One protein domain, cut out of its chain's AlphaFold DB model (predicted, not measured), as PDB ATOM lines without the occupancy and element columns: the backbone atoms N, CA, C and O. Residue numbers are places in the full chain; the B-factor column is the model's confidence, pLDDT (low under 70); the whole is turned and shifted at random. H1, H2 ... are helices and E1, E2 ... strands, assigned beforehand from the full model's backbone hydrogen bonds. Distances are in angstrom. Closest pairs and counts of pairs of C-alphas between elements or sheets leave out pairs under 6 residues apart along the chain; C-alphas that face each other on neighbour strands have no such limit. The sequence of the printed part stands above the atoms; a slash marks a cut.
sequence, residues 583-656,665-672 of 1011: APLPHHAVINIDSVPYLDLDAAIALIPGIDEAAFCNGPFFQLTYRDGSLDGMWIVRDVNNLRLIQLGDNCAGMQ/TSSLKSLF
ATOM      1  N   ALA A 583      -3.518   9.960  25.905       63.56
ATOM      2  CA  ALA A 583      -3.901  11.375  25.904       63.56
ATOM      3  C   ALA A 583      -5.008  11.735  26.925       63.56
ATOM      4  O   ALA A 583      -5.885  10.923  27.223       63.56
ATOM      5  N   PRO A 584      -5.019  12.972  27.464       60.69
ATOM      6  CA  PRO A 584      -6.104  13.454  28.317       60.69
ATOM      7  C   PRO A 584      -7.346  13.806  27.480       60.69
ATOM      8  O   PRO A 584      -7.383  14.830  26.797       60.69
ATOM      9  N   LEU A 585      -8.373  12.959  27.555       65.44
ATOM     10  CA  LEU A 585      -9.642  13.129  26.841       65.44
ATOM     11  C   LEU A 585     -10.566  14.204  27.461       65.44
ATOM     12  O   LEU A 585     -10.431  14.530  28.645       65.44
ATOM     13  N   PRO A 586     -11.549  14.734  26.700       66.44
ATOM     14  CA  PRO A 586     -12.592  15.610  27.229       66.44
ATOM     15  C   PRO A 586     -13.398  14.943  28.353       66.44
ATOM     16  O   PRO A 586     -13.771  13.777  28.255       66.44
ATOM     17  N   HIS A 587     -13.750  15.709  29.389       60.69
ATOM     18  CA  HIS A 587     -14.428  15.214  30.601       60.69
ATOM     19  C   HIS A 587     -15.798  14.535  30.368       60.69
ATOM     20  O   HIS A 587     -16.292  13.858  31.266       60.69
ATOM     21  N   HIS A 588     -16.414  14.713  29.194       68.38
ATOM     22  CA  HIS A 588     -17.678  14.076  28.806       68.38
ATOM     23  C   HIS A 588     -17.507  12.869  27.869       68.38
ATOM     24  O   HIS A 588     -18.446  12.098  27.733       68.38
ATOM     25  N   ALA A 589     -16.332  12.670  27.255       71.81
ATOM     26  CA  ALA A 589     -16.136  11.649  26.222       71.81
ATOM     27  C   ALA A 589     -16.176  10.204  26.756       71.81
ATOM     28  O   ALA A 589     -16.335   9.269  25.980       71.81
ATOM     29  N   VAL A 590     -16.014  10.010  28.070       78.00
ATOM     30  CA  VAL A 590     -16.004   8.691  28.720       78.00
ATOM     31  C   VAL A 590     -16.971   8.704  29.900       78.00
ATOM     32  O   VAL A 590     -16.788   9.464  30.855       78.00
ATOM     33  N   ILE A 591     -17.982   7.841  29.843       80.88
ATOM     34  CA  ILE A 591     -19.074   7.747  30.816       80.88
ATOM     35  C   ILE A 591     -19.001   6.385  31.504       80.88
ATOM     36  O   ILE A 591     -18.891   5.349  30.854       80.88
ATOM     37  N   ASN A 592     -19.068   6.371  32.835       77.38
ATOM     38  CA  ASN A 592     -19.107   5.120  33.591       77.38
ATOM     39  C   ASN A 592     -20.569   4.684  33.799       77.38
ATOM     40  O   ASN A 592     -21.370   5.456  34.330       77.38
ATOM     41  N   ILE A 593     -20.896   3.433  33.470       77.50
ATOM     42  CA  ILE A 593     -22.177   2.798  33.814       77.50
ATOM     43  C   ILE A 593     -21.878   1.506  34.569       77.50
ATOM     44  O   ILE A 593     -21.127   0.668  34.083       77.50
ATOM     45  N   ASP A 594     -22.401   1.377  35.791       74.69
ATOM     46  CA  ASP A 594     -22.203   0.215  36.674       74.69
ATOM     47  C   ASP A 594     -20.730  -0.229  36.831       74.69
ATOM     48  O   ASP A 594     -20.404  -1.395  37.031       74.69
ATOM     49  N   SER A 595     -19.823   0.757  36.821       69.19
ATOM     50  CA  SER A 595     -18.351   0.627  36.849       69.19
ATOM     51  C   SER A 595     -17.680   0.156  35.549       69.19
ATOM     52  O   SER A 595     -16.451   0.122  35.500       69.19
ATOM     53  N   VAL A 596     -18.441  -0.125  34.491       77.06
ATOM     54  CA  VAL A 596     -17.939  -0.371  33.129       77.06
ATOM     55  C   VAL A 596     -17.754   0.973  32.398       77.06
ATOM     56  O   VAL A 596     -18.630   1.841  32.497       77.06
ATOM     57  N   PRO A 597     -16.631   1.199  31.689       77.69
ATOM     58  CA  PRO A 597     -16.409   2.416  30.916       77.69
ATOM     59  C   PRO A 597     -17.037   2.324  29.515       77.69
ATOM     60  O   PRO A 597     -16.802   1.381  28.762       77.69
ATOM     61  N   TYR A 598     -17.789   3.356  29.149       86.00
ATOM     62  CA  TYR A 598     -18.350   3.561  27.818       86.00
ATOM     63  C   TYR A 598     -17.742   4.813  27.191       86.00
ATOM     64  O   TYR A 598     -17.461   5.792  27.889       86.00
ATOM     65  N   LEU A 599     -17.573   4.792  25.875       85.06
ATOM     66  CA  LEU A 599     -17.212   5.954  25.075       85.06
ATOM     67  C   LEU A 599     -18.490   6.631  24.569       85.06
ATOM     68  O   LEU A 599     -19.378   5.948  24.060       85.06
ATOM     69  N   ASP A 600     -18.578   7.954  24.700       86.56
ATOM     70  CA  ASP A 600     -19.577   8.758  23.993       86.56
ATOM     71  C   ASP A 600     -19.172   8.828  22.514       86.56
ATOM     72  O   ASP A 600     -18.115   9.359  22.166       86.56
ATOM     73  N   LEU A 601     -19.993   8.230  21.653       83.56
ATOM     74  CA  LEU A 601     -19.750   8.078  20.223       83.56
ATOM     75  C   LEU A 601     -19.747   9.430  19.500       83.56
ATOM     76  O   LEU A 601     -18.909   9.663  18.632       83.56
ATOM     77  N   ASP A 602     -20.639  10.342  19.889       82.56
ATOM     78  CA  ASP A 602     -20.713  11.683  19.310       82.56
ATOM     79  C   ASP A 602     -19.476  12.512  19.710       82.56
ATOM     80  O   ASP A 602     -18.925  13.256  18.895       82.56
ATOM     81  N   ALA A 603     -18.958  12.311  20.928       80.44
ATOM     82  CA  ALA A 603     -17.674  12.875  21.346       80.44
ATOM     83  C   ALA A 603     -16.464  12.208  20.657       80.44
ATOM     84  O   ALA A 603     -15.471  12.884  20.383       80.44
ATOM     85  N   ALA A 604     -16.523  10.906  20.360       77.12
ATOM     86  CA  ALA A 604     -15.454  10.168  19.685       77.12
ATOM     87  C   ALA A 604     -15.291  10.586  18.214       77.12
ATOM     88  O   ALA A 604     -14.176  10.869  17.777       77.12
ATOM     89  N   ILE A 605     -16.401  10.714  17.482       81.25
ATOM     90  CA  ILE A 605     -16.420  11.218  16.099       81.25
ATOM     91  C   ILE A 605     -15.930  12.679  16.051       81.25
ATOM     92  O   ILE A 605     -15.209  13.069  15.135       81.25
ATOM     93  N   ALA A 606     -16.234  13.487  17.074       78.88
ATOM     94  CA  ALA A 606     -15.701  14.847  17.200       78.88
ATOM     95  C   ALA A 606     -14.194  14.906  17.544       78.88
ATOM     96  O   ALA A 606     -13.547  15.920  17.273       78.88
ATOM     97  N   LEU A 607     -13.627  13.848  18.141       76.50
ATOM     98  CA  LEU A 607     -12.197  13.740  18.458       76.50
ATOM     99  C   LEU A 607     -11.353  13.289  17.261       76.50
ATOM    100  O   LEU A 607     -10.217  13.747  17.131       76.50
ATOM    101  N   ILE A 608     -11.898  12.428  16.396       79.44
ATOM    102  CA  ILE A 608     -11.262  11.993  15.144       79.44
ATOM    103  C   ILE A 608     -12.252  12.185  13.981       79.44
ATOM    104  O   ILE A 608     -12.939  11.245  13.584       79.44
ATOM    105  N   PRO A 609     -12.353  13.407  13.421       72.12
ATOM    106  CA  PRO A 609     -13.260  13.684  12.311       72.12
ATOM    107  C   PRO A 609     -12.917  12.840  11.078       72.12
ATOM    108  O   PRO A 609     -11.782  12.873  10.605       72.12
ATOM    109  N   GLY A 610     -13.910  12.121  10.548       70.06
ATOM    110  CA  GLY A 610     -13.763  11.208   9.404       70.06
ATOM    111  C   GLY A 610     -13.868   9.718   9.754       70.06
ATOM    112  O   GLY A 610     -13.933   8.904   8.840       70.06
ATOM    113  N   ILE A 611     -13.925   9.365  11.044       79.06
ATOM    114  CA  ILE A 611     -14.221   7.997  11.490       79.06
ATOM    115  C   ILE A 611     -15.719   7.677  11.324       79.06
ATOM    116  O   ILE A 611     -16.566   8.451  11.780       79.06
ATOM    117  N   ASP A 612     -16.048   6.555  10.684       76.94
ATOM    118  CA  ASP A 612     -17.435   6.103  10.499       76.94
ATOM    119  C   ASP A 612     -17.966   5.265  11.681       76.94
ATOM    120  O   ASP A 612     -17.218   4.587  12.385       76.94
ATOM    121  N   GLU A 613     -19.287   5.279  11.877       76.31
ATOM    122  CA  GLU A 613     -20.012   4.550  12.924       76.31
ATOM    123  C   GLU A 613     -19.870   3.014  12.815       76.31
ATOM    124  O   GLU A 613     -19.851   2.327  13.842       76.31
ATOM    125  N   ALA A 614     -19.687   2.459  11.609       72.31
ATOM    126  CA  ALA A 614     -19.404   1.035  11.412       72.31
ATOM    127  C   ALA A 614     -17.986   0.640  11.867       72.31
ATOM    128  O   ALA A 614     -17.797  -0.453  12.410       72.31
ATOM    129  N   ALA A 615     -16.998   1.535  11.744       73.75
ATOM    130  CA  ALA A 615     -15.609   1.263  12.128       73.75
ATOM    131  C   ALA A 615     -15.475   0.928  13.630       73.75
ATOM    132  O   ALA A 615     -14.713   0.041  14.022       73.75
ATOM    133  N   PHE A 616     -16.295   1.563  14.476       75.06
ATOM    134  CA  PHE A 616     -16.407   1.251  15.907       75.06
ATOM    135  C   PHE A 616     -16.961  -0.157  16.184       75.06
ATOM    136  O   PHE A 616     -16.606  -0.766  17.190       75.06
ATOM    137  N   CYS A 617     -17.827  -0.681  15.312       75.12
ATOM    138  CA  CYS A 617     -18.418  -2.016  15.454       75.12
ATOM    139  C   CYS A 617     -17.471  -3.129  14.970       75.12
ATOM    140  O   CYS A 617     -17.554  -4.257  15.450       75.12
ATOM    141  N   ASN A 618     -16.564  -2.806  14.044       67.88
ATOM    142  CA  ASN A 618     -15.585  -3.741  13.481       67.88
ATOM    143  C   ASN A 618     -14.246  -3.750  14.258       67.88
ATOM    144  O   ASN A 618     -13.456  -4.686  14.132       67.88
ATOM    145  N   GLY A 619     -13.977  -2.723  15.076       67.44
ATOM    146  CA  GLY A 619     -12.720  -2.562  15.815       67.44
ATOM    147  C   GLY A 619     -12.568  -3.477  17.050       67.44
ATOM    148  O   GLY A 619     -13.467  -3.533  17.891       67.44
ATOM    149  N   PRO A 620     -11.394  -4.107  17.280       69.50
ATOM    150  CA  PRO A 620     -11.154  -5.065  18.376       69.50
ATOM    151  C   PRO A 620     -11.030  -4.428  19.780       69.50
ATOM    152  O   PRO A 620     -10.567  -5.067  20.730       69.50
ATOM    153  N   PHE A 621     -11.399  -3.155  19.921       73.50
ATOM    154  CA  PHE A 621     -11.234  -2.344  21.133       73.50
ATOM    155  C   PHE A 621     -12.553  -2.099  21.883       73.50
ATOM    156  O   PHE A 621     -12.537  -1.599  23.011       73.50
ATOM    157  N   PHE A 622     -13.678  -2.482  21.277       84.25
ATOM    158  CA  PHE A 622     -15.035  -2.305  21.786       84.25
ATOM    159  C   PHE A 622     -15.693  -3.657  22.099       84.25
ATOM    160  O   PHE A 622     -15.158  -4.712  21.753       84.25
ATOM    161  N   GLN A 623     -16.846  -3.650  22.771       80.81
ATOM    162  CA  GLN A 623     -17.614  -4.860  23.093       80.81
ATOM    163  C   GLN A 623     -19.122  -4.671  22.883       80.81
ATOM    164  O   GLN A 623     -19.659  -3.576  23.031       80.81
ATOM    165  N   LEU A 624     -19.812  -5.778  22.591       79.12
ATOM    166  CA  LEU A 624     -21.273  -5.850  22.548       79.12
ATOM    167  C   LEU A 624     -21.871  -5.649  23.947       79.12
ATOM    168  O   LEU A 624     -21.634  -6.444  24.856       79.12
ATOM    169  N   THR A 625     -22.714  -4.630  24.096       78.31
ATOM    170  CA  THR A 625     -23.474  -4.375  25.319       78.31
ATOM    171  C   THR A 625     -24.821  -5.088  25.289       78.31
ATOM    172  O   THR A 625     -25.606  -4.947  24.349       78.31
ATOM    173  N   TYR A 626     -25.144  -5.793  26.369       72.94
ATOM    174  CA  TYR A 626     -26.455  -6.405  26.576       72.94
ATOM    175  C   TYR A 626     -27.307  -5.497  27.470       72.94
ATOM    176  O   TYR A 626     -26.831  -4.974  28.476       72.94
ATOM    177  N   ARG A 627     -28.573  -5.286  27.095       65.94
ATOM    178  CA  ARG A 627     -29.537  -4.469  27.851       65.94
ATOM    179  C   ARG A 627     -30.597  -5.338  28.512       65.94
ATOM    180  O   ARG A 627     -31.056  -6.303  27.908       65.94
ATOM    181  N   ASP A 628     -31.110  -4.885  29.654       50.56
ATOM    182  CA  ASP A 628     -32.359  -5.395  30.228       50.56
ATOM    183  C   ASP A 628     -33.497  -5.347  29.194       50.56
ATOM    184  O   ASP A 628     -33.952  -4.269  28.786       50.56
ATOM    185  N   GLY A 629     -33.946  -6.536  28.785       48.72
ATOM    186  CA  GLY A 629     -34.966  -6.751  27.755       48.72
ATOM    187  C   GLY A 629     -34.443  -7.197  26.384       48.72
ATOM    188  O   GLY A 629     -35.263  -7.449  25.509       48.72
ATOM    189  N   SER A 630     -33.124  -7.322  26.196       50.53
ATOM    190  CA  SER A 630     -32.504  -7.865  24.979       50.53
ATOM    191  C   SER A 630     -31.863  -9.223  25.251       50.53
ATOM    192  O   SER A 630     -31.182  -9.389  26.262       50.53
ATOM    193  N   LEU A 631     -32.021 -10.171  24.325       37.75
ATOM    194  CA  LEU A 631     -31.128 -11.334  24.221       37.75
ATOM    195  C   LEU A 631     -29.967 -11.052  23.255       37.75
ATOM    196  O   LEU A 631     -28.872 -11.581  23.436       37.75
ATOM    197  N   ASP A 632     -30.188 -10.168  22.281       47.47
ATOM    198  CA  ASP A 632     -29.183  -9.735  21.317       47.47
ATOM    199  C   ASP A 632     -28.283  -8.647  21.921       47.47
ATOM    200  O   ASP A 632     -28.764  -7.706  22.568       47.47
ATOM    201  N   GLY A 633     -26.975  -8.760  21.694       63.34
ATOM    202  CA  GLY A 633     -26.015  -7.711  22.035       63.34
ATOM    203  C   GLY A 633     -26.093  -6.548  21.042       63.34
ATOM    204  O   GLY A 633     -26.329  -6.751  19.853       63.34
ATOM    205  N   MET A 634     -25.865  -5.326  21.517       70.44
ATOM    206  CA  MET A 634     -25.792  -4.114  20.700       70.44
ATOM    207  C   MET A 634     -24.431  -3.451  20.895       70.44
ATOM    208  O   MET A 634     -24.034  -3.204  22.029       70.44
ATOM    209  N   TRP A 635     -23.740  -3.115  19.805       78.19
ATOM    210  CA  TRP A 635     -22.518  -2.303  19.867       78.19
ATOM    211  C   TRP A 635     -22.815  -0.902  20.409       78.19
ATOM    212  O   TRP A 635     -22.154  -0.430  21.327       78.19
ATOM    213  N   ILE A 636     -23.858  -0.261  19.874       81.88
ATOM    214  CA  ILE A 636     -24.224   1.114  20.211       81.88
ATOM    215  C   ILE A 636     -25.524   1.103  21.016       81.88
ATOM    216  O   ILE A 636     -26.588   0.689  20.547       81.88
ATOM    217  N   VAL A 637     -25.437   1.576  22.254       80.31
ATOM    218  CA  VAL A 637     -26.536   1.657  23.220       80.31
ATOM    219  C   VAL A 637     -26.768   3.103  23.642       80.31
ATOM    220  O   VAL A 637     -25.889   3.949  23.547       80.31
ATOM    221  N   ARG A 638     -27.980   3.411  24.110       81.19
ATOM    222  CA  ARG A 638     -28.319   4.736  24.649       81.19
ATOM    223  C   ARG A 638     -28.481   4.717  26.159       81.19
ATOM    224  O   ARG A 638     -29.107   3.798  26.705       81.19
ATOM    225  N   ASP A 639     -27.965   5.759  26.795       82.50
ATOM    226  CA  ASP A 639     -28.160   6.045  28.214       82.50
ATOM    227  C   ASP A 639     -29.517   6.732  28.479       82.50
ATOM    228  O   ASP A 639     -30.285   7.017  27.553       82.50
ATOM    229  N   VAL A 640     -29.831   7.006  29.748       77.31
ATOM    230  CA  VAL A 640     -31.062   7.719  30.144       77.31
ATOM    231  C   VAL A 640     -31.193   9.138  29.563       77.31
ATOM    232  O   VAL A 640     -32.317   9.608  29.385       77.31
ATOM    233  N   ASN A 641     -30.085   9.796  29.203       77.06
ATOM    234  CA  ASN A 641     -30.065  11.106  28.542       77.06
ATOM    235  C   ASN A 641     -30.205  11.004  27.005       77.06
ATOM    236  O   ASN A 641     -30.415  12.014  26.333       77.06
ATOM    237  N   ASN A 642     -30.199   9.784  26.457       73.25
ATOM    238  CA  ASN A 642     -30.159   9.419  25.037       73.25
ATOM    239  C   ASN A 642     -28.813   9.656  24.323       73.25
ATOM    240  O   ASN A 642     -28.795   9.608  23.090       73.25
ATOM    241  N   LEU A 643     -27.710   9.845  25.057       80.62
ATOM    242  CA  LEU A 643     -26.357   9.856  24.485       80.62
ATOM    243  C   LEU A 643     -26.062   8.511  23.813       80.62
ATOM    244  O   LEU A 643     -26.521   7.468  24.293       80.62
ATOM    245  N   ARG A 644     -25.318   8.525  22.703       85.38
ATOM    246  CA  ARG A 644     -24.922   7.313  21.977       85.38
ATOM    247  C   ARG A 644     -23.621   6.789  22.565       85.38
ATOM    248  O   ARG A 644     -22.600   7.460  22.498       85.38
ATOM    249  N   LEU A 645     -23.668   5.608  23.166       85.81
ATOM    250  CA  LEU A 645     -22.554   5.013  23.888       85.81
ATOM    251  C   LEU A 645     -22.132   3.691  23.253       85.81
ATOM    252  O   LEU A 645     -22.985   2.877  22.903       85.81
ATOM    253  N   ILE A 646     -20.825   3.446  23.199       86.19
ATOM    254  CA  ILE A 646     -20.243   2.136  22.888       86.19
ATOM    255  C   ILE A 646     -19.380   1.662  24.062       86.19
ATOM    256  O   ILE A 646     -18.644   2.447  24.665       86.19
ATOM    257  N   GLN A 647     -19.494   0.388  24.434       86.44
ATOM    258  CA  GLN A 647     -18.722  -0.187  25.535       86.44
ATOM    259  C   GLN A 647     -17.264  -0.392  25.118       86.44
ATOM    260  O   GLN A 647     -16.980  -1.019  24.096       86.44
ATOM    261  N   LEU A 648     -16.333   0.100  25.937       80.62
ATOM    262  CA  LEU A 648     -14.905  -0.153  25.755       80.62
ATOM    263  C   LEU A 648     -14.572  -1.561  26.263       80.62
ATOM    264  O   LEU A 648     -14.959  -1.934  27.371       80.62
ATOM    265  N   GLY A 649     -13.866  -2.343  25.448       72.19
ATOM    266  CA  GLY A 649     -13.476  -3.710  25.785       72.19
ATOM    267  C   GLY A 649     -12.234  -3.795  26.672       72.19
ATOM    268  O   GLY A 649     -11.520  -2.812  26.868       72.19
ATOM    269  N   ASP A 650     -11.928  -5.000  27.160       66.56
ATOM    270  CA  ASP A 650     -10.800  -5.259  28.073       66.56
ATOM    271  C   ASP A 650      -9.428  -4.841  27.507       66.56
ATOM    272  O   ASP A 650      -8.520  -4.500  28.262       66.56
ATOM    273  N   ASN A 651      -9.282  -4.780  26.180       62.22
ATOM    274  CA  ASN A 651      -8.081  -4.257  25.516       62.22
ATOM    275  C   ASN A 651      -7.825  -2.768  25.840       62.22
ATOM    276  O   ASN A 651      -6.685  -2.314  25.801       62.22
ATOM    277  N   CYS A 652      -8.858  -2.014  26.229       60.72
ATOM    278  CA  CYS A 652      -8.758  -0.630  26.698       60.72
ATOM    279  C   CYS A 652      -8.487  -0.510  28.216       60.72
ATOM    280  O   CYS A 652      -8.522   0.600  28.752       60.72
ATOM    281  N   ALA A 653      -8.183  -1.600  28.936       46.28
ATOM    282  CA  ALA A 653      -7.925  -1.609  30.386       46.28
ATOM    283  C   ALA A 653      -6.562  -0.993  30.804       46.28
ATOM    284  O   ALA A 653      -5.831  -1.540  31.629       46.28
ATOM    285  N   GLY A 654      -6.229   0.176  30.249       50.53
ATOM    286  CA  GLY A 654      -5.019   0.952  30.540       50.53
ATOM    287  C   GLY A 654      -5.194   2.476  30.487       50.53
ATOM    288  O   GLY A 654      -4.214   3.190  30.692       50.53
ATOM    289  N   MET A 655      -6.409   2.982  30.230       55.72
ATOM    290  CA  MET A 655      -6.696   4.421  30.090       55.72
ATOM    291  C   MET A 655      -6.134   5.255  31.249       55.72
ATOM    292  O   MET A 655      -6.346   4.933  32.423       55.72
ATOM    293  N   GLN A 656      -5.507   6.392  30.937       47.06
ATOM    294  CA  GLN A 656      -5.039   7.331  31.958       47.06
ATOM    295  C   GLN A 656      -6.221   7.938  32.729       47.06
ATOM    296  O   GLN A 656      -6.904   8.855  32.273       47.06
ATOM    297  N   THR A 665     -21.380   9.670  35.620       73.12
ATOM    298  CA  THR A 665     -22.001   8.349  35.755       73.12
ATOM    299  C   THR A 665     -23.416   8.388  35.202       73.12
ATOM    300  O   THR A 665     -24.170   9.295  35.554       73.12
ATOM    301  N   SER A 666     -23.791   7.394  34.402       81.62
ATOM    302  CA  SER A 666     -25.151   7.255  33.868       81.62
ATOM    303  C   SER A 666     -25.671   5.824  34.048       81.62
ATOM    304  O   SER A 666     -25.015   4.994  34.679       81.62
ATOM    305  N   SER A 667     -26.848   5.530  33.501       82.38
ATOM    306  CA  SER A 667     -27.402   4.179  33.391       82.38
ATOM    307  C   SER A 667     -27.941   3.915  31.986       82.38
ATOM    308  O   SER A 667     -28.367   4.834  31.279       82.38
ATOM    309  N   LEU A 668     -27.905   2.649  31.557       80.50
ATOM    310  CA  LEU A 668     -28.452   2.246  30.263       80.50
ATOM    311  C   LEU A 668     -29.976   2.401  30.259       80.50
ATOM    312  O   LEU A 668     -30.669   1.962  31.178       80.50
ATOM    313  N   LYS A 669     -30.514   2.978  29.185       73.50
ATOM    314  CA  LYS A 669     -31.961   3.093  28.996       73.50
ATOM    315  C   LYS A 669     -32.547   1.723  28.653       73.50
ATOM    316  O   LYS A 669     -32.183   1.138  27.630       73.50
ATOM    317  N   SER A 670     -33.421   1.210  29.521       67.62
ATOM    318  CA  SER A 670     -34.067  -0.099  29.355       67.62
ATOM    319  C   SER A 670     -34.954  -0.133  28.108       67.62
ATOM    320  O   SER A 670     -35.609   0.853  27.769       67.62
ATOM    321  N   LEU A 671     -35.028  -1.294  27.450       58.28
ATOM    322  CA  LEU A 671     -35.913  -1.508  26.300       58.28
ATOM    323  C   LEU A 671     -37.403  -1.513  26.681       58.28
ATOM    324  O   LEU A 671     -38.257  -1.327  25.820       58.28
ATOM    325  N   PHE A 672     -37.723  -1.673  27.969       47.31
ATOM    326  CA  PHE A 672     -39.092  -1.588  28.485       47.31
ATOM    327  C   PHE A 672     -39.555  -0.148  28.785       47.31
ATOM    328  O   PHE A 672     -40.708   0.051  29.174       47.31
TER     329      PHE A 672
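Overview. This is residues 583 to 656 and 665 to 672 of the 1011 residues of the protein "TraI_2 domain-containing protein" of Salmonella typhi (UniProt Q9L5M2). With little regular structure, this is a strongly twisted antiparallel sheet, order E1 E2 E4 E3, with short helix H1 standing up from it, H2 grazing it, and long loops around. The 82 printed residues have 30 in named elements, mixed, in chain order E1 E2 H1 H2 E3 E4. It is compact, radius of gyration of the C-alphas 12.3 A, spanning 36 by 25 by 22 A.

Arrangement. E2, residues 596 to 600, forms a hairpin with E1, residues 590 to 593; N 591 and O 598 are 2.9 A apart. E4, residues 644 to 648, is E2's antiparallel neighbour, with N 599 and O 646 at 2.8 A. E3, residues 636 to 638, makes a hairpin with E4, N 637 and O 645 at 2.9 A. H1, residues 601 to 607, touches E4, closest C-alphas Leu 601 and Arg 644, 5.5 A; its height over the sheet is 7.2 A. H2, residues 613 to 618, only grazes the sheet. E2, H1 H2, E3 form a split strand-helix-strand unit, two strands of one sheet with helices between them along the chain and E4 between them in the sheet, its crossover right-handed. Every O i to N i+4 pair is within hydrogen-bond range in H1, 1 of 2 in H2.

Along the chain. E1 begins at C-alpha 590 (-16.004, 8.691, 28.720); E4, 13.1 A long, ends at C-alpha 648 (-14.905, -0.153, 25.755).

Size, cuts and confidence. Residues 657 to 664 are not printed; C-alphas 656 and 665 are 17.4 A apart. H2 to E3 is a long link. Residues under 70 pLDDT include 627 to 633.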